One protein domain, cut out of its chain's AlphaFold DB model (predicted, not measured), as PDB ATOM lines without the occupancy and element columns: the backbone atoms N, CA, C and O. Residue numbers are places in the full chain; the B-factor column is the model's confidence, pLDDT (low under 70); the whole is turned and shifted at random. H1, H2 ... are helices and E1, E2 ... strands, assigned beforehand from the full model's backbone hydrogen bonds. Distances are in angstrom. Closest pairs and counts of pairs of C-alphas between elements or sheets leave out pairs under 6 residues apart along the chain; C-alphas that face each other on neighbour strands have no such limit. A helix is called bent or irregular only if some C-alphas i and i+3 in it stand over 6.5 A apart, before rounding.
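This is residues 136 to 249, 271 to 349 and 356 to 369 of the 371 residues of an uncharacterized protein of Digitaria exilis (UniProt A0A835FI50). A long, twisted sheet of seven strands curls round the long helix H3 on one face, and two short helices, H1 and H2, cover part of its other face. The turn between E4 and E5 at Asp 308 and the turn between E5 and E6 at Lys 329 lie at opposite ends of the longest axis. The printed part has 207 residues, with three named helices and seven named strands in the order E1 E2 H1 H2 H3 E3 E4 E5 E6 E7; the sheet runs E1 E2 E3 E4 E5 E6 E7, all antiparallel. The class is mixed, helices and strands, and the whole is compact, with a radius of gyration of the C-alphas of 17.4 A and spans of 60 by 42 by 36 A.

Strand beside strand, the sheet holds E1, residues 143 to 146, E2, 158 to 161, E3, 273 to 284, E4, 290 to 307, E5, 310 to 326, E6, 334 to 343, and E7, 360 to 368. E1 and E7 are its edge strands. E3 E4 E5 E6 form a meander, each strand the antiparallel neighbour of the one before. E4 bends by 84 degrees at residue 293. N and O pairs within hydrogen-bond range include N 276 and O 300 at 2.8 A between E3 and E4, N 299 and O 319 at 2.8 A between E4 and E5, and N 322 and O 338 at 3.0 A between E5 and E6. H3, residues 222 to 247, is on one face; H1, residues 173 to 182, and H2, residues 185 to 195, are on the opposite face, making three layers, helices on both faces of a sheet. The closest C-alphas of H3 and E5 are those of Leu 238 and Val 320, 6.1 A apart. H3 has a kink of 55 degrees near residue 235; it is neither bent nor irregular, but only just: C-alphas 234 and 237 are 6.0 A apart. The sheet curls round H1 too, and the closest C-alphas of H1 and E7 are those of Ala 181 and Arg 367, 6.2 A apart. H2, at a height over the sheet of 9.6 A, is only just over E3, with 3 of its C-alphas, and runs across the strands, at 86 degrees to E3 on the local plane. H1 and H2 are close but not clearly touching, the closest C-alphas being those of Met 180 and Leu 188, 6.6 A apart. H3 is apart from H1 and from H2. Every O i to N i+4 pair is within hydrogen-bond range in H1 and H2, and 18 of 22 are in H3.

From first to last C-alpha E5 measures 48.4 A, E4 44.8 A, H3 35.5 A and E3 34.5 A. E1 begins at C-alpha 143 (104.141, 115.843, 121.522), H3 at C-alpha 222 (101.012, 123.546, 132.682), and E7 ends at C-alpha 368 (133.192, 120.944, 115.072).

The two farthest C-alphas, of Asp 308 and Lys 329, are 60.0 A apart. Residues 250 to 270 are not printed, with 41.7 A between C-alphas 249 and 271, nor are 350 to 355, with 12.2 A between C-alphas 349 and 356. Of the links printed whole, E1 to E2, E2 to H1 and H2 to H3 are long. Mean pLDDT of the printed part is 79.7, and 43 residues are under 70, among them 203 to 222 and 326 to 333.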
ATOM      1  N   MET A 136      99.082 117.243 119.735       82.50
ATOM      2  CA  MET A 136      98.663 116.017 120.382       82.50
ATOM      3  C   MET A 136      99.734 115.567 121.361       82.50
ATOM      4  O   MET A 136     100.906 115.481 121.005       82.50
ATOM      5  N   ARG A 137      99.339 115.215 122.582       84.81
ATOM      6  CA  ARG A 137     100.234 114.539 123.520       84.81
ATOM      7  C   ARG A 137     100.135 113.030 123.338       84.81
ATOM      8  O   ARG A 137      99.042 112.466 123.355       84.81
ATOM      9  N   LEU A 138     101.289 112.395 123.186       85.00
ATOM     10  CA  LEU A 138     101.444 110.955 123.031       85.00
ATOM     11  C   LEU A 138     101.602 110.269 124.399       85.00
ATOM     12  O   LEU A 138     101.798 110.906 125.437       85.00
ATOM     13  N   GLU A 139     101.499 108.939 124.419       80.56
ATOM     14  CA  GLU A 139     101.546 108.135 125.652       80.56
ATOM     15  C   GLU A 139     102.873 108.247 126.411       80.56
ATOM     16  O   GLU A 139     102.894 108.211 127.642       80.56
ATOM     17  N   ASP A 140     103.972 108.416 125.678       80.25
ATOM     18  CA  ASP A 140     105.320 108.633 126.210       80.25
ATOM     19  C   ASP A 140     105.541 110.079 126.694       80.25
ATOM     20  O   ASP A 140     106.650 110.443 127.079       80.25
ATOM     21  N   ARG A 141     104.481 110.902 126.710       83.75
ATOM     22  CA  ARG A 141     104.506 112.340 127.020       83.75
ATOM     23  C   ARG A 141     105.310 113.172 126.017       83.75
ATOM     24  O   ARG A 141     105.593 114.333 126.311       83.75
ATOM     25  N   SER A 142     105.658 112.606 124.861       89.12
ATOM     26  CA  SER A 142     106.082 113.392 123.707       89.12
ATOM     27  C   SER A 142     104.871 114.091 123.083       89.12
ATOM     28  O   SER A 142     103.713 113.804 123.406       89.12
ATOM     29  N   TYR A 143     105.140 115.042 122.205       89.62
ATOM     30  CA  TYR A 143     104.141 115.843 121.522       89.62
ATOM     31  C   TYR A 143     104.241 115.591 120.026       89.62
ATOM     32  O   TYR A 143     105.335 115.447 119.491       89.62
ATOM     33  N   LEU A 144     103.112 115.549 119.340       90.38
ATOM     34  CA  LEU A 144     103.032 115.451 117.895       90.38
ATOM     35  C   LEU A 144     102.203 116.615 117.386       90.38
ATOM     36  O   LEU A 144     101.126 116.895 117.907       90.38
ATOM     37  N   ARG A 145     102.698 117.286 116.359       88.94
ATOM     38  CA  ARG A 145     102.003 118.426 115.780       88.94
ATOM     39  C   ARG A 145     102.140 118.432 114.275       88.94
ATOM     40  O   ARG A 145     103.244 118.275 113.762       88.94
ATOM     41  N   GLU A 146     101.038 118.660 113.576       89.25
ATOM     42  CA  GLU A 146     101.080 118.880 112.133       89.25
ATOM     43  C   GLU A 146     101.635 120.270 111.807       89.25
ATOM     44  O   GLU A 146     101.265 121.276 112.415       89.25
ATOM     45  N   VAL A 147     102.546 120.324 110.839       85.75
ATOM     46  CA  VAL A 147     103.124 121.573 110.345       85.75
ATOM     47  C   VAL A 147     102.078 122.264 109.484       85.75
ATOM     48  O   VAL A 147     101.610 121.718 108.488       85.75
ATOM     49  N   THR A 148     101.720 123.488 109.858       76.25
ATOM     50  CA  THR A 148     100.595 124.199 109.232       76.25
ATOM     51  C   THR A 148     100.960 124.857 107.907       76.25
ATOM     52  O   THR A 148     100.097 125.112 107.071       76.25
ATOM     53  N   ARG A 149     102.244 125.168 107.713       73.81
ATOM     54  CA  ARG A 149     102.761 125.890 106.544       73.81
ATOM     55  C   ARG A 149     103.842 125.071 105.876       73.81
ATOM     56  O   ARG A 149     105.032 125.340 106.028       73.81
ATOM     57  N   VAL A 150     103.409 124.046 105.163       72.75
ATOM     58  CA  VAL A 150     104.312 123.181 104.421       72.75
ATOM     59  C   VAL A 150     104.520 123.768 103.023       72.75
ATOM     60  O   VAL A 150     103.562 124.015 102.296       72.75
ATOM     61  N   GLY A 151     105.772 124.062 102.673       67.56
ATOM     62  CA  GLY A 151     106.164 124.412 101.307       67.56
ATOM     63  C   GLY A 151     106.570 123.169 100.517       67.56
ATOM     64  O   GLY A 151     106.894 122.134 101.100       67.56
ATOM     65  N   ARG A 152     106.620 123.284  99.184       66.12
ATOM     66  CA  ARG A 152     107.199 122.233  98.328       66.12
ATOM     67  C   ARG A 152     108.632 121.892  98.790       66.12
ATOM     68  O   ARG A 152     109.341 122.801  99.226       66.12
ATOM     69  N   PRO A 153     109.070 120.619  98.714       67.81
ATOM     70  CA  PRO A 153     108.406 119.471  98.075       67.81
ATOM     71  C   PRO A 153     107.367 118.756  98.956       67.81
ATOM     72  O   PRO A 153     106.741 117.784  98.531       67.81
ATOM     73  N   TRP A 154     107.180 119.214 100.188       75.25
ATOM     74  CA  TRP A 154     106.387 118.514 101.184       75.25
ATOM     75  C   TRP A 154     104.911 118.918 101.081       75.25
ATOM     76  O   TRP A 154     104.578 120.091 100.933       75.25
ATOM     77  N   HIS A 155     104.013 117.935 101.145       75.06
ATOM     78  CA  HIS A 155     102.564 118.170 101.059       75.06
ATOM     79  C   HIS A 155     101.928 118.229 102.449       75.06
ATOM     80  O   HIS A 155     101.004 119.000 102.690       75.06
ATOM     81  N   ARG A 156     102.446 117.417 103.374       87.12
ATOM     82  CA  ARG A 156     102.025 117.351 104.768       87.12
ATOM     83  C   ARG A 156     103.209 116.874 105.593       87.12
ATOM     84  O   ARG A 156     103.923 115.977 105.163       87.12
ATOM     85  N   LEU A 157     103.428 117.485 106.749       91.00
ATOM     86  CA  LEU A 157     104.482 117.099 107.680       91.00
ATOM     87  C   LEU A 157     103.922 117.134 109.090       91.00
ATOM     88  O   LEU A 157     103.060 117.957 109.399       91.00
ATOM     89  N   ALA A 158     104.462 116.289 109.954       91.75
ATOM     90  CA  ALA A 158     104.283 116.404 111.388       91.75
ATOM     91  C   ALA A 158     105.645 116.447 112.080       91.75
ATOM     92  O   ALA A 158     106.631 115.915 111.577       91.75
ATOM     93  N   VAL A 159     105.707 117.082 113.243       93.25
ATOM     94  CA  VAL A 159     106.896 117.109 114.091       93.25
ATOM     95  C   VAL A 159     106.555 116.404 115.388       93.25
ATOM     96  O   VAL A 159     105.635 116.811 116.099       93.25
ATOM     97  N   GLN A 160     107.293 115.336 115.673       93.56
ATOM     98  CA  GLN A 160     107.278 114.677 116.968       93.56
ATOM     99  C   GLN A 160     108.373 115.296 117.839       93.56
ATOM    100  O   GLN A 160     109.515 115.393 117.396       93.56
ATOM    101  N   VAL A 161     108.041 115.707 119.059       93.31
ATOM    102  CA  VAL A 161     108.933 116.423 119.977       93.31
ATOM    103  C   VAL A 161     108.933 115.745 121.337       93.31
ATOM    104  O   VAL A 161     107.873 115.473 121.894       93.31
ATOM    105  N   SER A 162     110.113 115.464 121.880       92.25
ATOM    106  CA  SER A 162     110.265 114.803 123.175       92.25
ATOM    107  C   SER A 162     109.756 115.686 124.313       92.25
ATOM    108  O   SER A 162     109.521 116.887 124.158       92.25
ATOM    109  N   ARG A 163     109.666 115.108 125.514       89.19
ATOM    110  CA  ARG A 163     109.549 115.928 126.719       89.19
ATOM    111  C   ARG A 163     110.782 116.849 126.824       89.19
ATOM    112  O   ARG A 163     111.894 116.370 126.578       89.19
ATOM    113  N   PRO A 164     110.609 118.139 127.163       88.00
ATOM    114  CA  PRO A 164     111.730 119.048 127.372       88.00
ATOM    115  C   PRO A 164     112.567 118.644 128.585       88.00
ATOM    116  O   PRO A 164     112.029 118.245 129.621       88.00
ATOM    117  N   VAL A 165     113.882 118.800 128.451       89.00
ATOM    118  CA  VAL A 165     114.877 118.602 129.507       89.00
ATOM    119  C   VAL A 165     115.609 119.919 129.734       89.00
ATOM    120  O   VAL A 165     116.059 120.555 128.784       89.00
ATOM    121  N   SER A 166     115.735 120.332 130.991       86.31
ATOM    122  CA  SER A 166     116.561 121.481 131.361       86.31
ATOM    123  C   SER A 166     117.997 121.010 131.596       86.31
ATOM    124  O   SER A 166     118.210 120.190 132.494       86.31
ATOM    125  N   PRO A 167     118.988 121.474 130.817       81.94
ATOM    126  CA  PRO A 167     120.379 121.245 131.151       81.94
ATOM    127  C   PRO A 167     120.708 121.991 132.446       81.94
ATOM    128  O   PRO A 167     120.318 123.143 132.635       81.94
ATOM    129  N   VAL A 168     121.417 121.310 133.342       76.44
ATOM    130  CA  VAL A 168     121.849 121.876 134.622       76.44
ATOM    131  C   VAL A 168     122.885 122.974 134.354       76.44
ATOM    132  O   VAL A 168     123.782 122.789 133.526       76.44
ATOM    133  N   ASP A 169     122.735 124.115 135.028       74.56
ATOM    134  CA  ASP A 169     123.669 125.250 134.996       74.56
ATOM    135  C   ASP A 169     123.963 125.824 133.597       74.56
ATOM    136  O   ASP A 169     125.081 126.250 133.315       74.56
ATOM    137  N   ALA A 170     122.990 125.808 132.681       79.44
ATOM    138  CA  ALA A 170     123.138 126.449 131.375       79.44
ATOM    139  C   ALA A 170     122.633 127.896 131.410       79.44
ATOM    140  O   ALA A 170     121.436 128.126 131.588       79.44
ATOM    141  N   ALA A 171     123.522 128.861 131.167       81.44
ATOM    142  CA  ALA A 171     123.163 130.280 131.136       81.44
ATOM    143  C   ALA A 171     122.651 130.746 129.760       81.44
ATOM    144  O   ALA A 171     122.005 131.788 129.658       81.44
ATOM    145  N   SER A 172     122.953 130.005 128.684       88.56
ATOM    146  CA  SER A 172     122.539 130.346 127.314       88.56
ATOM    147  C   SER A 172     122.520 129.139 126.376       88.56
ATOM    148  O   SER A 172     123.191 128.130 126.614       88.56
ATOM    149  N   VAL A 173     121.827 129.258 125.240       90.44
ATOM    150  CA  VAL A 173     121.865 128.253 124.167       90.44
ATOM    151  C   VAL A 173     123.253 128.107 123.564       90.44
ATOM    152  O   VAL A 173     123.639 126.988 123.227       90.44
ATOM    153  N   SER A 174     124.028 129.190 123.438       89.94
ATOM    154  CA  SER A 174     125.396 129.077 122.915       89.94
ATOM    155  C   SER A 174     126.234 128.150 123.786       89.94
ATOM    156  O   SER A 174     126.890 127.261 123.253       89.94
ATOM    157  N   GLU A 175     126.144 128.303 125.109       91.44
ATOM    158  CA  GLU A 175     126.857 127.455 126.062       91.44
ATOM    159  C   GLU A 175     126.428 125.986 125.951       91.44
ATOM    160  O   GLU A 175     127.273 125.090 125.947       91.44
ATOM    161  N   VAL A 176     125.124 125.721 125.795       91.81
ATOM    162  CA  VAL A 176     124.621 124.356 125.569       91.81
ATOM    163  C   VAL A 176     125.188 123.773 124.273       91.81
ATOM    164  O   VAL A 176     125.653 122.635 124.273       91.81
ATOM    165  N   LEU A 177     125.202 124.540 123.181       93.31
ATOM    166  CA  LEU A 177     125.751 124.096 121.895       93.31
ATOM    167  C   LEU A 177     127.271 123.874 121.955       93.31
ATOM    168  O   LEU A 177     127.771 122.931 121.342       93.31
ATOM    169  N   ASP A 178     128.000 124.706 122.700       91.69
ATOM    170  CA  ASP A 178     129.442 124.552 122.921       91.69
ATOM    171  C   ASP A 178     129.735 123.291 123.750       91.69
ATOM    172  O   ASP A 178     130.586 122.486 123.365       91.69
ATOM    173  N   LYS A 179     128.969 123.045 124.823       92.00
ATOM    174  CA  LYS A 179     129.029 121.804 125.617       92.00
ATOM    175  C   LYS A 179     128.695 120.570 124.769       92.00
ATOM    176  O   LYS A 179     129.385 119.558 124.871       92.00
ATOM    177  N   MET A 180     127.687 120.653 123.897       92.44
ATOM    178  CA  MET A 180     127.340 119.578 122.958       92.44
ATOM    179  C   MET A 180     128.483 119.271 121.986       92.44
ATOM    180  O   MET A 180     128.823 118.105 121.804       92.44
ATOM    181  N   ALA A 181     129.102 120.297 121.400       90.94
ATOM    182  CA  ALA A 181     130.234 120.129 120.488       90.94
ATOM    183  C   ALA A 181     131.518 119.653 121.196       90.94
ATOM    184  O   ALA A 181     132.358 119.000 120.578       90.94
ATOM    185  N   ALA A 182     131.677 119.947 122.489       91.31
ATOM    186  CA  ALA A 182     132.795 119.459 123.294       91.31
ATOM    187  C   ALA A 182     132.710 117.952 123.609       91.31
ATOM    188  O   ALA A 182     133.732 117.342 123.940       91.31
ATOM    189  N   MET A 183     131.522 117.345 123.499       89.19
ATOM    190  CA  MET A 183     131.347 115.892 123.546       89.19
ATOM    191  C   MET A 183     131.758 115.246 122.218       89.19
ATOM    192  O   MET A 183     131.861 115.912 121.188       89.19
ATOM    193  N   ARG A 184     131.976 113.928 122.216       87.69
ATOM    194  CA  ARG A 184     132.073 113.169 120.962       87.69
ATOM    195  C   ARG A 184     130.670 113.015 120.382       87.69
ATOM    196  O   ARG A 184     129.709 112.860 121.140       87.69
ATOM    197  N   ALA A 185     130.537 113.047 119.059       87.75
ATOM    198  CA  ALA A 185     129.227 112.980 118.405       87.75
ATOM    199  C   ALA A 185     128.450 111.712 118.805       87.75
ATOM    200  O   ALA A 185     127.248 111.769 119.056       87.75
ATOM    201  N   GLU A 186     129.142 110.578 118.944       86.81
ATOM    202  CA  GLU A 186     128.530 109.315 119.360       86.81
ATOM    203  C   GLU A 186     128.032 109.363 120.807       86.81
ATOM    204  O   GLU A 186     126.987 108.789 121.123       86.81
ATOM    205  N   ASP A 187     128.767 110.047 121.684       89.25
ATOM    206  CA  ASP A 187     128.417 110.174 123.097       89.25
ATOM    207  C   ASP A 187     127.244 111.141 123.281       89.25
ATOM    208  O   ASP A 187     126.320 110.837 124.037       89.25
ATOM    209  N   LEU A 188     127.201 112.232 122.503       89.75
ATOM    210  CA  LEU A 188     126.020 113.091 122.425       89.75
ATOM    211  C   LEU A 188     124.800 112.298 121.934       89.75
ATOM    212  O   LEU A 188     123.754 112.357 122.572       89.75
ATOM    213  N   CYS A 189     124.914 111.517 120.855       87.19
ATOM    214  CA  CYS A 189     123.801 110.698 120.361       87.19
ATOM    215  C   CYS A 189     123.262 109.747 121.438       87.19
ATOM    216  O   CYS A 189     122.050 109.689 121.651       87.19
ATOM    217  N   LYS A 190     124.143 109.032 122.151       87.06
ATOM    218  CA  LYS A 190     123.741 108.153 123.264       87.06
ATOM    219  C   LYS A 190     123.027 108.933 124.366       87.06
ATOM    220  O   LYS A 190     121.975 108.498 124.830       87.06
ATOM    221  N   PHE A 191     123.575 110.087 124.745       88.06
ATOM    222  CA  PHE A 191     122.991 110.952 125.766       88.06
ATOM    223  C   PHE A 191     121.586 111.430 125.375       88.06
ATOM    224  O   PHE A 191     120.655 111.320 126.172       88.06
ATOM    225  N   LEU A 192     121.402 111.892 124.133       88.06
ATOM    226  CA  LEU A 192     120.105 112.349 123.624       88.06
ATOM    227  C   LEU A 192     119.065 111.221 123.621       88.06
ATOM    228  O   LEU A 192     117.944 111.439 124.068       88.06
ATOM    229  N   ILE A 193     119.433 110.011 123.183       83.56
ATOM    230  CA  ILE A 193     118.532 108.842 123.193       83.56
ATOM    231  C   ILE A 193     118.098 108.495 124.618       83.56
ATOM    232  O   ILE A 193     116.929 108.187 124.851       83.56
ATOM    233  N   GLN A 194     119.038 108.527 125.564       85.44
ATOM    234  CA  GLN A 194     118.780 108.149 126.950       85.44
ATOM    235  C   GLN A 194     117.899 109.173 127.673       85.44
ATOM    236  O   GLN A 194     117.021 108.786 128.442       85.44
ATOM    237  N   MET A 195     118.125 110.464 127.430       84.19
ATOM    238  CA  MET A 195     117.452 111.547 128.155       84.19
ATOM    239  C   MET A 195     116.156 112.022 127.490       84.19
ATOM    240  O   MET A 195     115.266 112.520 128.175       84.19
ATOM    241  N   MET A 196     116.049 111.899 126.166       88.56
ATOM    242  CA  MET A 196     114.971 112.470 125.354       88.56
ATOM    243  C   MET A 196     114.485 111.461 124.312       88.56
ATOM    244  O   MET A 196     114.511 111.714 123.108       88.56
ATOM    245  N   SER A 197     114.051 110.290 124.773       81.19
ATOM    246  CA  SER A 197     113.539 109.256 123.879       81.19
ATOM    247  C   SER A 197     112.257 109.703 123.164       81.19
ATOM    248  O   SER A 197     111.424 110.433 123.703       81.19
ATOM    249  N   LEU A 198     112.114 109.251 121.919       86.50
ATOM    250  CA  LEU A 198     110.906 109.398 121.116       86.50
ATOM    251  C   LEU A 198     110.341 108.004 120.864       86.50
ATOM    252  O   LEU A 198     111.033 107.157 120.290       86.50
ATOM    253  N   LYS A 199     109.094 107.751 121.272       85.19
ATOM    254  CA  LYS A 199     108.416 106.499 120.928       85.19
ATOM    255  C   LYS A 199     108.281 106.392 119.412       85.19
ATOM    256  O   LYS A 199     107.972 107.365 118.722       85.19
ATOM    257  N   ASP A 200     108.498 105.187 118.904       84.06
ATOM    258  CA  ASP A 200     108.227 104.875 117.510       84.06
ATOM    259  C   ASP A 200     106.711 104.860 117.268       84.06
ATOM    260  O   ASP A 200     105.975 104.075 117.872       84.06
ATOM    261  N   ILE A 201     106.259 105.766 116.403       83.88
ATOM    262  CA  ILE A 201     104.857 105.923 116.003       83.88
ATOM    263  C   ILE A 201     104.606 105.438 114.572       83.88
ATOM    264  O   ILE A 201     103.533 105.680 114.029       83.88
ATOM    265  N   THR A 202     105.583 104.772 113.949       82.50
ATOM    266  CA  THR A 202     105.424 104.263 112.586       82.50
ATOM    267  C   THR A 202     104.356 103.167 112.515       82.50
ATOM    268  O   THR A 202     104.238 102.302 113.393       82.50
ATOM    269  N   GLY A 203     103.576 103.192 111.433       59.91
ATOM    270  CA  GLY A 203     102.384 102.358 111.233       59.91
ATOM    271  C   GLY A 203     102.590 100.835 111.203       59.91
ATOM    272  O   GLY A 203     101.608 100.110 111.078       59.91
ATOM    273  N   GLN A 204     103.817 100.313 111.338       56.06
ATOM    274  CA  GLN A 204     104.049  98.862 111.425       56.06
ATOM    275  C   GLN A 204     103.749  98.277 112.812       56.06
ATOM    276  O   GLN A 204     103.307  97.133 112.900       56.06
ATOM    277  N   LYS A 205     103.981  99.032 113.896       53.91
ATOM    278  CA  LYS A 205     103.711  98.572 115.275       53.91
ATOM    279  C   LYS A 205     102.398  99.115 115.846       53.91
ATOM    280  O   LYS A 205     101.862  98.515 116.770       53.91
ATOM    281  N   ASN A 206     101.874 100.208 115.286       53.59
ATOM    282  CA  ASN A 206     100.607 100.828 115.681       53.59
ATOM    283  C   ASN A 206      99.768 101.130 114.424       53.59
ATOM    284  O   ASN A 206      99.855 102.237 113.893       53.59
ATOM    285  N   PRO A 207      98.993 100.164 113.901       45.12
ATOM    286  CA  PRO A 207      98.136 100.396 112.745       45.12
ATOM    287  C   PRO A 207      96.928 101.250 113.173       45.12
ATOM    288  O   PRO A 207      95.898 100.728 113.592       45.12
ATOM    289  N   GLY A 208      97.075 102.573 113.136       53.53
ATOM    290  CA  GLY A 208      96.029 103.535 113.494       53.53
ATOM    291  C   GLY A 208      96.558 104.966 113.593       53.53
ATOM    292  O   GLY A 208      97.768 105.192 113.565       53.53
ATOM    293  N   GLU A 209      95.657 105.948 113.709       58.34
ATOM    294  CA  GLU A 209      96.071 107.299 114.099       58.34
ATOM    295  C   GLU A 209      96.784 107.252 115.463       58.34
ATOM    296  O   GLU A 209      96.385 106.461 116.327       58.34
ATOM    297  N   PRO A 210      97.813 108.092 115.693       62.28
ATOM    298  CA  PRO A 210      98.446 108.197 117.000       62.28
ATOM    299  C   PRO A 210      97.370 108.409 118.071       62.28
ATOM    300  O   PRO A 210      96.487 109.253 117.905       62.28
ATOM    301  N   VAL A 211      97.404 107.603 119.139       58.78
ATOM    302  CA  VAL A 211      96.356 107.607 120.169       58.78
ATOM    303  C   VAL A 211      96.255 109.005 120.773       58.78
ATOM    304  O   VAL A 211      97.130 109.444 121.522       58.78
ATOM    305  N   ARG A 212      95.167 109.703 120.435       56.34
ATOM    306  CA  ARG A 212      94.911 111.068 120.885       56.34
ATOM    307  C   ARG A 212      94.517 111.030 122.354       56.34
ATOM    308  O   ARG A 212      93.461 110.504 122.701       56.34
ATOM    309  N   ARG A 213      95.324 111.626 123.229       55.62
ATOM    310  CA  ARG A 213      94.832 112.060 124.540       55.62
ATOM    311  C   ARG A 213      94.585 113.554 124.487       55.62
ATOM    312  O   ARG A 213      95.512 114.334 124.285       55.62
ATOM    313  N   THR A 214      93.327 113.947 124.660       46.75
ATOM    314  CA  THR A 214      92.946 115.345 124.846       46.75
ATOM    315  C   THR A 214      93.606 115.839 126.127       46.75
ATOM    316  O   THR A 214      93.279 115.386 127.226       46.75
ATOM    317  N   THR A 215      94.577 116.734 125.992       48.94
ATOM    318  CA  THR A 215      95.262 117.358 127.122       48.94
ATOM    319  C   THR A 215      94.296 118.305 127.820       48.94
ATOM    320  O   THR A 215      94.088 119.434 127.380       48.94
ATOM    321  N   LYS A 216      93.687 117.854 128.920       50.16
ATOM    322  CA  LYS A 216      93.220 118.779 129.952       50.16
ATOM    323  C   LYS A 216      94.468 119.240 130.700       50.16
ATOM    324  O   LYS A 216      95.052 118.444 131.428       50.16
ATOM    325  N   LEU A 217      94.888 120.480 130.449       48.31
ATOM    326  CA  LEU A 217      95.912 121.164 131.241       48.31
ATOM    327  C   LEU A 217      95.494 121.067 132.719       48.31
ATOM    328  O   LEU A 217      94.346 121.369 133.060       48.31
ATOM    329  N   SER A 218      96.369 120.529 133.560       43.94
ATOM    330  CA  SER A 218      96.130 120.328 134.988       43.94
ATOM    331  C   SER A 218      97.235 121.037 135.758       43.94
ATOM    332  O   SER A 218      98.410 120.797 135.480       43.94
ATOM    333  N   SER A 219      96.827 121.834 136.751       46.44
ATOM    334  CA  SER A 219      97.455 123.036 137.334       46.44
ATOM    335  C   SER A 219      98.884 122.962 137.915       46.44
ATOM    336  O   SER A 219      99.195 123.718 138.830       46.44
ATOM    337  N   GLY A 220      99.768 122.090 137.426       45.78
ATOM    338  CA  GLY A 220     101.160 121.956 137.884       45.78
ATOM    339  C   GLY A 220     102.186 121.645 136.784       45.78
ATOM    340  O   GLY A 220     103.294 122.167 136.840       45.78
ATOM    341  N   ASP A 221     101.819 120.877 135.749       52.75
ATOM    342  CA  ASP A 221     102.660 120.616 134.556       52.75
ATOM    343  C   ASP A 221     102.462 121.688 133.450       52.75
ATOM    344  O   ASP A 221     103.131 121.683 132.413       52.75
ATOM    345  N   ASP A 222     101.571 122.651 133.696       66.00
ATOM    346  CA  ASP A 222     101.012 123.546 132.682       66.00
ATOM    347  C   ASP A 222     101.994 124.584 132.140       66.00
ATOM    348  O   ASP A 222     101.871 124.988 130.987       66.00
ATOM    349  N   LEU A 223     102.981 125.030 132.926       74.12
ATOM    350  CA  LEU A 223     103.870 126.111 132.489       74.12
ATOM    351  C   LEU A 223     104.875 125.637 131.432       74.12
ATOM    352  O   LEU A 223     105.089 126.308 130.422       74.12
ATOM    353  N   LEU A 224     105.474 124.465 131.653       76.81
ATOM    354  CA  LEU A 224     106.430 123.859 130.730       76.81
ATOM    355  C   LEU A 224     105.723 123.318 129.482       76.81
ATOM    356  O   LEU A 224     106.227 123.466 128.370       76.81
ATOM    357  N   GLU A 225     104.536 122.735 129.647       79.00
ATOM    358  CA  GLU A 225     103.702 122.293 128.526       79.00
ATOM    359  C   GLU A 225     103.226 123.496 127.689       79.00
ATOM    360  O   GLU A 225     103.381 123.496 126.466       79.00
ATOM    361  N   ALA A 226     102.798 124.593 128.329       79.69
ATOM    362  CA  ALA A 226     102.488 125.847 127.642       79.69
ATOM    363  C   ALA A 226     103.708 126.460 126.937       79.69
ATOM    364  O   ALA A 226     103.557 127.029 125.851       79.69
ATOM    365  N   LEU A 227     104.914 126.333 127.509       83.12
ATOM    366  CA  LEU A 227     106.151 126.761 126.850       83.12
ATOM    367  C   LEU A 227     106.376 125.990 125.557       83.12
ATOM    368  O   LEU A 227     106.597 126.602 124.515       83.12
ATOM    369  N   VAL A 228     106.310 124.658 125.625       83.44
ATOM    370  CA  VAL A 228     106.522 123.794 124.461       83.44
ATOM    371  C   VAL A 228     105.468 124.082 123.403       83.44
ATOM    372  O   VAL A 228     105.825 124.291 122.250       83.44
ATOM    373  N   PHE A 229     104.191 124.195 123.771       83.62
ATOM    374  CA  PHE A 229     103.129 124.530 122.818       83.62
ATOM    375  C   PHE A 229     103.350 125.886 122.148       83.62
ATOM    376  O   PHE A 229     103.221 125.995 120.927       83.62
ATOM    377  N   ARG A 230     103.768 126.903 122.911       82.94
ATOM    378  CA  ARG A 230     104.119 128.218 122.359       82.94
ATOM    379  C   ARG A 230     105.361 128.156 121.462       82.94
ATOM    380  O   ARG A 230     105.427 128.871 120.461       82.94
ATOM    381  N   ALA A 231     106.342 127.330 121.816       87.75
ATOM    382  CA  ALA A 231     107.567 127.145 121.049       87.75
ATOM    383  C   ALA A 231     107.306 126.399 119.737       87.75
ATOM    384  O   ALA A 231     107.835 126.810 118.708       87.75
ATOM    385  N   LEU A 232     106.460 125.363 119.739       85.94
ATOM    386  CA  LEU A 232     106.152 124.534 118.568       85.94
ATOM    387  C   LEU A 232     105.643 125.360 117.381       85.94
ATOM    388  O   LEU A 232     106.125 125.168 116.267       85.94
ATOM    389  N   ASP A 233     104.764 126.339 117.624       79.50
ATOM    390  CA  ASP A 233     104.287 127.294 116.607       79.50
ATOM    391  C   ASP A 233     105.423 127.970 115.831       79.50
ATOM    392  O   ASP A 233     105.306 128.240 114.636       79.50
ATOM    393  N   ARG A 234     106.516 128.285 116.526       83.44
ATOM    394  CA  ARG A 234     107.655 129.021 115.976       83.44
ATOM    395  C   ARG A 234     108.763 128.082 115.497       83.44
ATOM    396  O   ARG A 234     109.428 128.388 114.504       83.44
ATOM    397  N   LEU A 235     108.919 126.931 116.153       87.12
ATOM    398  CA  LEU A 235     109.840 125.866 115.767       87.12
ATOM    399  C   LEU A 235     109.482 125.273 114.404       87.12
ATOM    400  O   LEU A 235     110.407 124.893 113.703       87.12
ATOM    401  N   GLU A 236     108.210 125.272 113.977       86.25
ATOM    402  CA  GLU A 236     107.805 124.842 112.621       86.25
ATOM    403  C   GLU A 236     108.717 125.442 111.530       86.25
ATOM    404  O   GLU A 236     109.248 124.721 110.689       86.25
ATOM    405  N   SER A 237     108.970 126.755 111.585       84.81
ATOM    406  CA  SER A 237     109.826 127.440 110.605       84.81
ATOM    407  C   SER A 237     111.293 127.002 110.665       84.81
ATOM    408  O   SER A 237     111.917 126.787 109.626       84.81
ATOM    409  N   LEU A 238     111.829 126.806 111.873       91.12
ATOM    410  CA  LEU A 238     113.207 126.367 112.084       91.12
ATOM    411  C   LEU A 238     113.409 124.888 111.742       91.12
ATOM    412  O   LEU A 238     114.477 124.517 111.274       91.12
ATOM    413  N   VAL A 239     112.395 124.053 111.957       91.12
ATOM    414  CA  VAL A 239     112.393 122.634 111.587       91.12
ATOM    415  C   VAL A 239     112.464 122.491 110.070       91.12
ATOM    416  O   VAL A 239     113.265 121.707 109.567       91.12
ATOM    417  N   LEU A 240     111.679 123.283 109.332       89.62
ATOM    418  CA  LEU A 240     111.756 123.312 107.871       89.62
ATOM    419  C   LEU A 240     113.131 123.786 107.389       89.62
ATOM    420  O   LEU A 240     113.674 123.220 106.445       89.62
ATOM    421  N   GLU A 241     113.710 124.795 108.040       89.44
ATOM    422  CA  GLU A 241     115.064 125.255 107.721       89.44
ATOM    423  C   GLU A 241     116.125 124.190 108.037       89.44
ATOM    424  O   GLU A 241     117.027 123.950 107.238       89.44
ATOM    425  N   GLY A 242     115.976 123.484 109.156       90.94
ATOM    426  CA  GLY A 242     116.818 122.353 109.527       90.94
ATOM    427  C   GLY A 242     116.768 121.221 108.502       90.94
ATOM    428  O   GLY A 242     117.816 120.730 108.087       90.94
ATOM    429  N   LEU A 243     115.577 120.874 108.008       89.44
ATOM    430  CA  LEU A 243     115.430 119.910 106.917       89.44
ATOM    431  C   LEU A 243     116.132 120.371 105.641       89.44
ATOM    432  O   LEU A 243     116.811 119.569 105.009       89.44
ATOM    433  N   LYS A 244     116.021 121.649 105.259       89.12
ATOM    434  CA  LYS A 244     116.763 122.162 104.095       89.12
ATOM    435  C   LYS A 244     118.270 122.002 104.279       89.12
ATOM    436  O   LYS A 244     118.943 121.612 103.334       89.12
ATOM    437  N   ILE A 245     118.791 122.268 105.479       87.62
ATOM    438  CA  ILE A 245     120.216 122.091 105.794       87.62
ATOM    439  C   ILE A 245     120.620 120.615 105.680       87.62
ATOM    440  O   ILE A 245     121.663 120.327 105.103       87.62
ATOM    441  N   GLN A 246     119.809 119.690 106.205       86.50
ATOM    442  CA  GLN A 246     120.083 118.247 106.134       86.50
ATOM    443  C   GLN A 246     120.030 117.701 104.702       86.50
ATOM    444  O   GLN A 246     120.819 116.831 104.347       86.50
ATOM    445  N   MET A 247     119.097 118.204 103.891       82.75
ATOM    446  CA  MET A 247     118.856 117.730 102.525       82.75
ATOM    447  C   MET A 247     119.725 118.443 101.479       82.75
ATOM    448  O   MET A 247     119.774 118.012 100.328       82.75
ATOM    449  N   ALA A 248     120.400 119.536 101.844       79.69
ATOM    450  CA  ALA A 248     121.334 120.211 100.957       79.69
ATOM    451  C   ALA A 248     122.526 119.290 100.659       79.69
ATOM    452  O   ALA A 248     123.211 118.815 101.566       79.69
ATOM    453  N   SER A 249     122.791 119.054  99.371       55.09
ATOM    454  CA  SER A 249     123.971 118.305  98.936       55.09
ATOM    455  C   SER A 249     125.247 118.977  99.470       55.09
ATOM    456  O   SER A 249     125.343 120.208  99.428       55.09
ATOM    457  N   LYS A 271     118.872 137.723 134.687       58.81
ATOM    458  CA  LYS A 271     119.305 136.982 135.883       58.81
ATOM    459  C   LYS A 271     118.572 135.642 136.090       58.81
ATOM    460  O   LYS A 271     119.040 134.850 136.893       58.81
ATOM    461  N   ASP A 272     117.527 135.367 135.304       74.25
ATOM    462  CA  ASP A 272     116.657 134.192 135.381       74.25
ATOM    463  C   ASP A 272     116.395 133.543 133.999       74.25
ATOM    464  O   ASP A 272     115.263 133.182 133.666       74.25
ATOM    465  N   CYS A 273     117.420 133.438 133.144       81.69
ATOM    466  CA  CYS A 273     117.319 132.702 131.877       81.69
ATOM    467  C   CYS A 273     117.340 131.183 132.116       81.69
ATOM    468  O   CYS A 273     118.231 130.653 132.777       81.69
ATOM    469  N   MET A 274     116.376 130.478 131.534       87.56
ATOM    470  CA  MET A 274     116.283 129.024 131.503       87.56
ATOM    471  C   MET A 274     116.384 128.539 130.061       87.56
ATOM    472  O   MET A 274     115.728 129.069 129.159       87.56
ATOM    473  N   VAL A 275     117.160 127.480 129.853       89.81
ATOM    474  CA  VAL A 275     117.222 126.779 128.570       89.81
ATOM    475  C   VAL A 275     116.499 125.447 128.705       89.81
ATOM    476  O   VAL A 275     116.757 124.683 129.628       89.81
ATOM    477  N   HIS A 276     115.614 125.140 127.765       90.94
ATOM    478  CA  HIS A 276     115.042 123.807 127.611       90.94
ATOM    479  C   HIS A 276     115.495 123.199 126.292       90.94
ATOM    480  O   HIS A 276     115.491 123.862 125.255       90.94
ATOM    481  N   VAL A 277     115.857 121.923 126.332       93.12
ATOM    482  CA  VAL A 277     116.266 121.137 125.171       93.12
ATOM    483  C   VAL A 277     115.189 120.102 124.878       93.12
ATOM    484  O   VAL A 277     114.673 119.458 125.791       93.12
ATOM    485  N   VAL A 278     114.848 119.943 123.604       93.75
ATOM    486  CA  VAL A 278     113.938 118.909 123.107       93.75
ATOM    487  C   VAL A 278     114.578 118.174 121.937       93.75
ATOM    488  O   VAL A 278     115.290 118.775 121.131       93.75
ATOM    489  N   LEU A 279     114.298 116.882 121.803       94.75
ATOM    490  CA  LEU A 279     114.594 116.131 120.589       94.75
ATOM    491  C   LEU A 279     113.380 116.191 119.662       94.75
ATOM    492  O   LEU A 279     112.250 115.995 120.104       94.75
ATOM    493  N   MET A 280     113.604 116.458 118.380       94.94
ATOM    494  CA  MET A 280     112.559 116.600 117.374       94.94
ATOM    495  C   MET A 280     112.820 115.663 116.202       94.94
ATOM    496  O   MET A 280     113.931 115.607 115.682       94.94
ATOM    497  N   GLN A 281     111.785 114.978 115.733       93.81
ATOM    498  CA  GLN A 281     111.826 114.173 114.517       93.81
ATOM    499  C   GLN A 281     110.704 114.619 113.588       93.81
ATOM    500  O   GLN A 281     109.535 114.633 113.983       93.81
ATOM    501  N   VAL A 282     111.048 114.943 112.342       93.12
ATOM    502  CA  VAL A 282     110.033 115.197 111.317       93.12
ATOM    503  C   VAL A 282     109.483 113.873 110.811       93.12
ATOM    504  O   VAL A 282     110.220 112.894 110.664       93.12
ATOM    505  N   ARG A 283     108.173 113.841 110.593       92.00
ATOM    506  CA  ARG A 283     107.379 112.672 110.237       92.00
ATOM    507  C   ARG A 283     106.546 112.969 108.994       92.00
ATOM    508  O   ARG A 283     106.033 114.082 108.869       92.00
ATOM    509  N   ASP A 284     106.370 111.972 108.131       89.75
ATOM    510  CA  ASP A 284     105.433 112.026 107.004       89.75
ATOM    511  C   ASP A 284     104.114 111.322 107.364       89.75
ATOM    512  O   ASP A 284     104.079 110.088 107.418       89.75
ATOM    513  N   PRO A 285     103.011 112.054 107.597       88.25
ATOM    514  CA  PRO A 285     101.713 111.432 107.856       88.25
ATOM    515  C   PRO A 285     101.214 110.537 106.710       88.25
ATOM    516  O   PRO A 285     100.468 109.594 106.970       88.25
ATOM    517  N   ASN A 286     101.618 110.794 105.461       86.25
ATOM    518  CA  ASN A 286     101.191 110.007 104.297       86.25
ATOM    519  C   ASN A 286     101.941 108.675 104.188       86.25
ATOM    520  O   ASN A 286     101.413 107.715 103.634       86.25
ATOM    521  N   GLU A 287     103.146 108.595 104.752       86.56
ATOM    522  CA  GLU A 287     103.952 107.371 104.816       86.56
ATOM    523  C   GLU A 287     103.884 106.736 106.215       86.56
ATOM    524  O   GLU A 287     104.871 106.217 106.739       86.56
ATOM    525  N   GLY A 288     102.715 106.814 106.865       85.81
ATOM    526  CA  GLY A 288     102.471 106.183 108.164       85.81
ATOM    527  C   GLY A 288     103.361 106.721 109.287       85.81
ATOM    528  O   GLY A 288     103.815 105.944 110.127       85.81
ATOM    529  N   TYR A 289     103.635 108.029 109.280       89.12
ATOM    530  CA  TYR A 289     104.553 108.721 110.193       89.12
ATOM    531  C   TYR A 289     105.997 108.201 110.129       89.12
ATOM    532  O   TYR A 289     106.717 108.182 111.133       89.12
ATOM    533  N   SER A 290     106.455 107.809 108.939       88.25
ATOM    534  CA  SER A 290     107.872 107.524 108.687       88.25
ATOM    535  C   SER A 290     108.739 108.756 108.959       88.25
ATOM    536  O   SER A 290     108.300 109.893 108.785       88.25
ATOM    537  N   SER A 291     109.957 108.546 109.463       90.19
ATOM    538  CA  SER A 291     110.903 109.632 109.751       90.19
ATOM    539  C   SER A 291     111.424 110.268 108.462       90.19
ATOM    540  O   SER A 291     111.936 109.556 107.602       90.19
ATOM    541  N   ILE A 292     111.363 111.598 108.375       89.12
ATOM    542  CA  ILE A 292     112.028 112.393 107.336       89.12
ATOM    543  C   ILE A 292     113.269 113.042 107.943       89.12
ATOM    544  O   ILE A 292     113.157 113.763 108.937       89.12
ATOM    545  N   GLY A 293     114.421 112.822 107.308       88.62
ATOM    546  CA  GLY A 293     115.700 113.358 107.763       88.62
ATOM    547  C   GLY A 293     116.144 112.806 109.119       88.62
ATOM    548  O   GLY A 293     115.488 111.951 109.727       88.62
ATOM    549  N   ASP A 294     117.271 113.324 109.593       89.75
ATOM    550  CA  ASP A 294     117.827 112.966 110.894       89.75
ATOM    551  C   ASP A 294     117.125 113.745 112.022       89.75
ATOM    552  O   ASP A 294     116.648 114.868 111.801       89.75
ATOM    553  N   PRO A 295     117.090 113.215 113.258       91.19
ATOM    554  CA  PRO A 295     116.589 113.965 114.400       91.19
ATOM    555  C   PRO A 295     117.323 115.293 114.596       91.19
ATOM    556  O   PRO A 295     118.539 115.407 114.431       91.19
ATOM    557  N   MET A 296     116.565 116.296 115.017       95.19
ATOM    558  CA  MET A 296     117.039 117.636 115.330       95.19
ATOM    559  C   MET A 296     116.905 117.925 116.822       95.19
ATOM    560  O   MET A 296     116.065 117.363 117.517       95.19
ATOM    561  N   ILE A 297     117.717 118.850 117.311       95.69
ATOM    562  CA  ILE A 297     117.728 119.318 118.692       95.69
ATOM    563  C   ILE A 297     117.087 120.703 118.707       95.69
ATOM    564  O   ILE A 297     117.622 121.637 118.114       95.69
ATOM    565  N   GLY A 298     115.940 120.848 119.360       95.25
ATOM    566  CA  GLY A 298     115.330 122.147 119.626       95.25
ATOM    567  C   GLY A 298     115.853 122.718 120.934       95.25
ATOM    568  O   GLY A 298     115.925 121.997 121.928       95.25
ATOM    569  N   LEU A 299     116.205 124.003 120.947       94.75
ATOM    570  CA  LEU A 299     116.545 124.722 122.170       94.75
ATOM    571  C   LEU A 299     115.629 125.933 122.341       94.75
ATOM    572  O   LEU A 299     115.422 126.708 121.403       94.75
ATOM    573  N   ILE A 300     115.076 126.069 123.540       92.94
ATOM    574  CA  ILE A 300     114.107 127.093 123.917       92.94
ATOM    575  C   ILE A 300     114.711 127.903 125.056       92.94
ATOM    576  O   ILE A 300     114.923 127.366 126.141       92.94
ATOM    577  N   GLU A 301     114.975 129.183 124.812       91.50
ATOM    578  CA  GLU A 301     115.359 130.128 125.861       91.50
ATOM    579  C   GLU A 301     114.105 130.810 126.385       91.50
ATOM    580  O   GLU A 301     113.319 131.377 125.614       91.50
ATOM    581  N   ALA A 302     113.916 130.767 127.695       87.94
ATOM    582  CA  ALA A 302     112.800 131.404 128.364       87.94
ATOM    583  C   ALA A 302     113.255 132.058 129.667       87.94
ATOM    584  O   ALA A 302     114.151 131.557 130.334       87.94
ATOM    585  N   SER A 303     112.619 133.155 130.049       85.94
ATOM    586  CA  SER A 303     112.738 133.735 131.381       85.94
ATOM    587  C   SER A 303     111.430 133.587 132.136       85.94
ATOM    588  O   SER A 303     110.334 133.554 131.559       85.94
ATOM    589  N   LEU A 304     111.564 133.503 133.454       82.75
ATOM    590  CA  LEU A 304     110.440 133.557 134.366       82.75
ATOM    591  C   LEU A 304     110.372 134.952 134.982       82.75
ATOM    592  O   LEU A 304     111.244 135.343 135.747       82.75
ATOM    593  N   GLU A 305     109.332 135.706 134.654       79.31
ATOM    594  CA  GLU A 305     109.070 137.006 135.261       79.31
ATOM    595  C   GLU A 305     107.992 136.828 136.335       79.31
ATOM    596  O   GLU A 305     106.862 136.456 136.027       79.31
ATOM    597  N   ASN A 306     108.326 137.070 137.604       77.31
ATOM    598  CA  ASN A 306     107.343 137.091 138.686       77.31
ATOM    599  C   ASN A 306     107.019 138.545 139.038       77.31
ATOM    600  O   ASN A 306     107.867 139.262 139.572       77.31
ATOM    601  N   LYS A 307     105.800 138.981 138.715       74.81
ATOM    602  CA  LYS A 307     105.287 140.312 139.057       74.81
ATOM    603  C   LYS A 307     104.014 140.156 139.865       74.81
ATOM    604  O   LYS A 307     103.062 139.537 139.400       74.81
ATOM    605  N   ASP A 308     104.018 140.698 141.080       77.81
ATOM    606  CA  ASP A 308     102.851 140.741 141.967       77.81
ATOM    607  C   ASP A 308     102.229 139.355 142.247       77.81
ATOM    608  O   ASP A 308     101.015 139.202 142.354       77.81
ATOM    609  N   GLY A 309     103.069 138.313 142.330       74.88
ATOM    610  CA  GLY A 309     102.638 136.925 142.534       74.88
ATOM    611  C   GLY A 309     102.128 136.225 141.268       74.88
ATOM    612  O   GLY A 309     101.804 135.037 141.319       74.88
ATOM    613  N   VAL A 310     102.085 136.923 140.129       72.75
ATOM    614  CA  VAL A 310     101.772 136.351 138.819       72.75
ATOM    615  C   VAL A 310     103.069 135.970 138.118       72.75
ATOM    616  O   VAL A 310     103.893 136.812 137.754       72.75
ATOM    617  N   VAL A 311     103.226 134.669 137.898       73.62
ATOM    618  CA  VAL A 311     104.355 134.100 137.171       73.62
ATOM    619  C   VAL A 311     104.063 134.133 135.673       73.62
ATOM    620  O   VAL A 311     103.156 133.459 135.181       73.62
ATOM    621  N   LYS A 312     104.849 134.909 134.932       76.31
ATOM    622  CA  LYS A 312     104.781 135.023 133.480       76.31
ATOM    623  C   LYS A 312     106.014 134.391 132.853       76.31
ATOM    624  O   LYS A 312     107.142 134.781 133.123       76.31
ATOM    625  N   LEU A 313     105.782 133.442 131.954       77.56
ATOM    626  CA  LEU A 313     106.837 132.867 131.132       77.56
ATOM    627  C   LEU A 313     107.005 133.672 129.842       77.56
ATOM    628  O   LEU A 313     106.078 133.763 129.019       77.56
ATOM    629  N   GLU A 314     108.194 134.231 129.653       83.25
ATOM    630  CA  GLU A 314     108.593 134.940 128.441       83.25
ATOM    631  C   GLU A 314     109.590 134.090 127.652       83.25
ATOM    632  O   GLU A 314     110.552 133.569 128.193       83.25
ATOM    633  N   MET A 315     109.343 133.912 126.354       85.81
ATOM    634  CA  MET A 315     110.243 133.162 125.477       85.81
ATOM    635  C   MET A 315     111.207 134.141 124.813       85.81
ATOM    636  O   MET A 315     110.782 134.983 124.016       85.81
ATOM    637  N   LEU A 316     112.486 134.002 125.138       87.19
ATOM    638  CA  LEU A 316     113.566 134.885 124.710       87.19
ATOM    639  C   LEU A 316     114.092 134.494 123.325       87.19
ATOM    640  O   LEU A 316     114.291 135.356 122.467       87.19
ATOM    641  N   GLY A 317     114.239 133.192 123.077       89.12
ATOM    642  CA  GLY A 317     114.941 132.673 121.906       89.12
ATOM    643  C   GLY A 317     114.527 131.253 121.536       89.12
ATOM    644  O   GLY A 317     114.054 130.478 122.367       89.12
ATOM    645  N   LEU A 318     114.685 130.918 120.254       92.62
ATOM    646  CA  LEU A 318     114.445 129.579 119.719       92.62
ATOM    647  C   LEU A 318     115.540 129.205 118.739       92.62
ATOM    648  O   LEU A 318     115.892 129.989 117.853       92.62
ATOM    649  N   HIS A 319     116.036 127.984 118.886       94.56
ATOM    650  CA  HIS A 319     117.100 127.433 118.069       94.56
ATOM    651  C   HIS A 319     116.765 126.006 117.660       94.56
ATOM    652  O   HIS A 319     116.116 125.265 118.396       94.56
ATOM    653  N   VAL A 320     117.250 125.619 116.488       95.19
ATOM    654  CA  VAL A 320     117.280 124.229 116.041       95.19
ATOM    655  C   VAL A 320     118.703 123.891 115.645       95.19
ATOM    656  O   VAL A 320     119.379 124.689 114.998       95.19
ATOM    657  N   ALA A 321     119.163 122.721 116.050       95.38
ATOM    658  CA  ALA A 321     120.475 122.197 115.742       95.38
ATOM    659  C   ALA A 321     120.383 120.751 115.258       95.38
ATOM    660  O   ALA A 321     119.378 120.072 115.462       95.38
ATOM    661  N   GLY A 322     121.451 120.266 114.644       93.31
ATOM    662  CA  GLY A 322     121.566 118.872 114.253       93.31
ATOM    663  C   GLY A 322     123.006 118.492 113.961       93.31
ATOM    664  O   GLY A 322     123.897 119.340 113.882       93.31
ATOM    665  N   ILE A 323     123.231 117.191 113.838       90.44
ATOM    666  CA  ILE A 323     124.549 116.619 113.582       90.44
ATOM    667  C   ILE A 323     124.658 116.355 112.081       90.44
ATOM    668  O   ILE A 323     123.758 115.770 111.490       90.44
ATOM    669  N   SER A 324     125.758 116.782 111.467       85.12
ATOM    670  CA  SER A 324     126.106 116.441 110.087       85.12
ATOM    671  C   SER A 324     127.460 115.754 110.045       85.12
ATOM    672  O   SER A 324     128.435 116.221 110.638       85.12
ATOM    673  N   PHE A 325     127.532 114.666 109.289       73.50
ATOM    674  CA  PHE A 325     128.767 113.938 109.043       73.50
ATOM    675  C   PHE A 325     129.377 114.437 107.732       73.50
ATOM    676  O   PHE A 325     128.875 114.122 106.653       73.50
ATOM    677  N   ILE A 326     130.467 115.213 107.797       66.19
ATOM    678  CA  ILE A 326     131.215 115.551 106.581       66.19
ATOM    679  C   ILE A 326     132.039 114.329 106.186       66.19
ATOM    680  O   ILE A 326     133.177 114.135 106.620       66.19
ATOM    681  N   SER A 327     131.479 113.516 105.302       51.59
ATOM    682  CA  SER A 327     132.218 112.473 104.603       51.59
ATOM    683  C   SER A 327     132.939 113.079 103.391       51.59
ATOM    684  O   SER A 327     132.375 113.143 102.304       51.59
ATOM    685  N   ARG A 328     134.199 113.515 103.548       50.25
ATOM    686  CA  ARG A 328     135.107 113.692 102.389       50.25
ATOM    687  C   ARG A 328     136.034 112.488 102.178       50.25
ATOM    688  O   ARG A 328     136.422 112.241 101.042       50.25
ATOM    689  N   LYS A 329     136.349 111.711 103.230       46.00
ATOM    690  CA  LYS A 329     137.062 110.414 103.167       46.00
ATOM    691  C   LYS A 329     136.681 109.502 104.356       46.00
ATOM    692  O   LYS A 329     136.508 110.025 105.457       46.00
ATOM    693  N   PRO A 330     136.653 108.160 104.195       44.78
ATOM    694  CA  PRO A 330     136.172 107.201 105.209       44.78
ATOM    695  C   PRO A 330     136.934 107.179 106.545       44.78
ATOM    696  O   PRO A 330     136.453 106.601 107.511       44.78
ATOM    697  N   ARG A 331     138.137 107.766 106.606       47.69
ATOM    698  CA  ARG A 331     139.007 107.751 107.796       47.69
ATOM    699  C   ARG A 331     139.109 109.091 108.532       47.69
ATOM    700  O   ARG A 331     139.728 109.135 109.584       47.69
ATOM    701  N   ASP A 332     138.509 110.156 107.996       53.12
ATOM    702  CA  ASP A 332     138.716 111.537 108.472       53.12
ATOM    703  C   ASP A 332     137.402 112.283 108.759       53.12
ATOM    704  O   ASP A 332     137.390 113.509 108.886       53.12
ATOM    705  N   GLY A 333     136.282 111.550 108.817       61.19
ATOM    706  CA  GLY A 333     134.933 112.100 108.922       61.19
ATOM    707  C   GLY A 333     134.789 113.041 110.113       61.19
ATOM    708  O   GLY A 333     134.649 112.603 111.254       61.19
ATOM    709  N   ARG A 334     134.830 114.350 109.852       73.94
ATOM    710  CA  ARG A 334     134.562 115.362 110.872       73.94
ATOM    711  C   ARG A 334     133.057 115.475 111.029       73.94
ATOM    712  O   ARG A 334     132.343 115.744 110.062       73.94
ATOM    713  N   CYS A 335     132.590 115.282 112.252       84.62
ATOM    714  CA  CYS A 335     131.219 115.588 112.612       84.62
ATOM    715  C   CYS A 335     131.127 117.086 112.905       84.62
ATOM    716  O   CYS A 335     131.995 117.652 113.579       84.62
ATOM    717  N   MET A 336     130.063 117.721 112.433       89.81
ATOM    718  CA  MET A 336     129.742 119.102 112.770       89.81
ATOM    719  C   MET A 336     128.361 119.190 113.399       89.81
ATOM    720  O   MET A 336     127.438 118.486 112.997       89.81
ATOM    721  N   LEU A 337     128.224 120.098 114.354       92.06
ATOM    722  CA  LEU A 337     126.954 120.557 114.881       92.06
ATOM    723  C   LEU A 337     126.562 121.818 114.111       92.06
ATOM    724  O   LEU A 337     127.194 122.874 114.246       92.06
ATOM    725  N   TRP A 338     125.529 121.704 113.285       93.56
ATOM    726  CA  TRP A 338     124.900 122.858 112.661       93.56
ATOM    727  C   TRP A 338     123.810 123.417 113.569       93.56
ATOM    728  O   TRP A 338     123.241 122.698 114.386       93.56
ATOM    729  N   SER A 339     123.504 124.707 113.430       94.38
ATOM    730  CA  SER A 339     122.340 125.296 114.090       94.38
ATOM    731  C   SER A 339     121.802 126.513 113.348       94.38
ATOM    732  O   SER A 339     122.545 127.224 112.668       94.38
ATOM    733  N   ALA A 340     120.510 126.763 113.518       93.94
ATOM    734  CA  ALA A 340     119.794 127.950 113.088       93.94
ATOM    735  C   ALA A 340     119.004 128.529 114.271       93.94
ATOM    736  O   ALA A 340     118.630 127.808 115.196       93.94
ATOM    737  N   SER A 341     118.777 129.837 114.258       92.81
ATOM    738  CA  SER A 341     118.048 130.565 115.299       92.81
ATOM    739  C   SER A 341     116.929 131.406 114.701       92.81
ATOM    740  O   SER A 341     116.992 131.814 113.538       92.81
ATOM    741  N   LEU A 342     115.887 131.666 115.488       88.94
ATOM    742  CA  LEU A 342     114.824 132.578 115.090       88.94
ATOM    743  C   LEU A 342     115.173 133.997 115.538       88.94
ATOM    744  O   LEU A 342     115.173 134.298 116.731       88.94
ATOM    745  N   ARG A 343     115.411 134.898 114.584       79.69
ATOM    746  CA  ARG A 343     115.557 136.326 114.879       79.69
ATOM    747  C   ARG A 343     114.176 136.977 114.827       79.69
ATOM    748  O   ARG A 343     113.547 137.026 113.770       79.69
ATOM    749  N   GLN A 344     113.696 137.468 115.968       65.75
ATOM    750  CA  GLN A 344     112.515 138.336 115.991       65.75
ATOM    751  C   GLN A 344     112.892 139.697 115.390       65.75
ATOM    752  O   GLN A 344     113.974 140.221 115.678       65.75
ATOM    753  N   CYS A 345     112.020 140.295 114.568       49.31
ATOM    754  CA  CYS A 345     112.224 141.685 114.169       49.31
ATOM    755  C   CYS A 345     112.140 142.552 115.431       49.31
ATOM    756  O   CYS A 345     111.105 142.592 116.100       49.31
ATOM    757  N   ARG A 346     113.227 143.253 115.768       43.34
ATOM    758  CA  ARG A 346     113.164 144.350 116.737       43.34
ATOM    759  C   ARG A 346     112.268 145.426 116.120       43.34
ATOM    760  O   ARG A 346     112.681 146.060 115.159       43.34
ATOM    761  N   GLY A 347     111.044 145.589 116.619       40.78
ATOM    762  CA  GLY A 347     110.156 146.643 116.114       40.78
ATOM    763  C   GLY A 347     108.702 146.622 116.576       40.78
ATOM    764  O   GLY A 347     108.056 147.657 116.531       40.78
ATOM    765  N   SER A 348     108.162 145.508 117.074       40.41
ATOM    766  CA  SER A 348     106.722 145.433 117.384       40.41
ATOM    767  C   SER A 348     106.412 145.523 118.881       40.41
ATOM    768  O   SER A 348     105.653 144.719 119.411       40.41
ATOM    769  N   ARG A 349     106.979 146.507 119.587       39.94
ATOM    770  CA  ARG A 349     106.346 147.021 120.813       39.94
ATOM    771  C   ARG A 349     105.483 148.213 120.396       39.94
ATOM    772  O   ARG A 349     105.959 149.337 120.437       39.94
ATOM    773  N   GLY A 356     101.722 141.275 110.753       45.16
ATOM    774  CA  GLY A 356     102.498 140.256 111.461       45.16
ATOM    775  C   GLY A 356     104.004 140.353 111.190       45.16
ATOM    776  O   GLY A 356     104.464 140.113 110.074       45.16
ATOM    777  N   CYS A 357     104.772 140.662 112.236       48.53
ATOM    778  CA  CYS A 357     106.231 140.576 112.264       48.53
ATOM    779  C   CYS A 357     106.697 139.211 111.717       48.53
ATOM    780  O   CYS A 357     106.411 138.159 112.299       48.53
ATOM    781  N   ARG A 358     107.390 139.212 110.569       60.47
ATOM    782  CA  ARG A 358     107.930 137.992 109.955       60.47
ATOM    783  C   ARG A 358     109.231 137.623 110.656       60.47
ATOM    784  O   ARG A 358     110.265 138.228 110.411       60.47
ATOM    785  N   CYS A 359     109.183 136.619 111.524       68.12
ATOM    786  CA  CYS A 359     110.399 136.055 112.100       68.12
ATOM    787  C   CYS A 359     111.273 135.445 110.988       68.12
ATOM    788  O   CYS A 359     110.765 134.708 110.142       68.12
ATOM    789  N   THR A 360     112.574 135.740 110.990       81.94
ATOM    790  CA  THR A 360     113.533 135.215 110.002       81.94
ATOM    791  C   THR A 360     114.427 134.160 110.642       81.94
ATOM    792  O   THR A 360     114.980 134.399 111.719       81.94
ATOM    793  N   CYS A 361     114.598 133.017 109.976       86.81
ATOM    794  CA  CYS A 361     115.575 132.010 110.384       86.81
ATOM    795  C   CYS A 361     116.985 132.483 110.008       86.81
ATOM    796  O   CYS A 361     117.212 132.925 108.883       86.81
ATOM    797  N   VAL A 362     117.925 132.401 110.945       89.62
ATOM    798  CA  VAL A 362     119.323 132.804 110.757       89.62
ATOM    799  C   VAL A 362     120.218 131.598 110.993       89.62
ATOM    800  O   VAL A 362     120.158 130.969 112.049       89.62
ATOM    801  N   ARG A 363     121.067 131.280 110.014       90.69
ATOM    802  CA  ARG A 363     122.060 130.215 110.141       90.69
ATOM    803  C   ARG A 363     123.197 130.665 111.057       90.69
ATOM    804  O   ARG A 363     123.835 131.679 110.795       90.69
ATOM    805  N   ASN A 364     123.475 129.894 112.104       88.81
ATOM    806  CA  ASN A 364     124.624 130.137 112.974       88.81
ATOM    807  C   ASN A 364     125.871 129.420 112.417       88.81
ATOM    808  O   ASN A 364     125.721 128.445 111.673       88.81
ATOM    809  N   PRO A 365     127.092 129.828 112.810       87.19
ATOM    810  CA  PRO A 365     128.314 129.103 112.467       87.19
ATOM    811  C   PRO A 365     128.282 127.634 112.914       87.19
ATOM    812  O   PRO A 365     127.706 127.292 113.951       87.19
ATOM    813  N   ASN A 366     128.917 126.764 112.127       89.00
ATOM    814  CA  ASN A 366     129.089 125.357 112.487       89.00
ATOM    815  C   ASN A 366     130.079 125.210 113.641       89.00
ATOM    816  O   ASN A 366     131.108 125.885 113.672       89.00
ATOM    817  N   ARG A 367     129.795 124.273 114.545       91.00
ATOM    818  CA  ARG A 367     130.741 123.828 115.573       91.00
ATOM    819  C   ARG A 367     131.276 122.461 115.187       91.00
ATOM    820  O   ARG A 367     130.519 121.608 114.735       91.00
ATOM    821  N   VAL A 368     132.572 122.246 115.346       89.69
ATOM    822  CA  VAL A 368     133.192 120.944 115.072       89.69
ATOM    823  C   VAL A 368     133.179 120.132 116.359       89.69
ATOM    824  O   VAL A 368     133.552 120.654 117.407       89.69
ATOM    825  N   PHE A 369     132.746 118.876 116.278       87.06
ATOM    826  CA  PHE A 369     132.776 117.986 117.432       87.06
ATOM    827  C   PHE A 369     134.211 117.652 117.846       87.06
ATOM    828  O   PHE A 369     135.114 117.547 117.006       87.06
TER     829      PHE A 369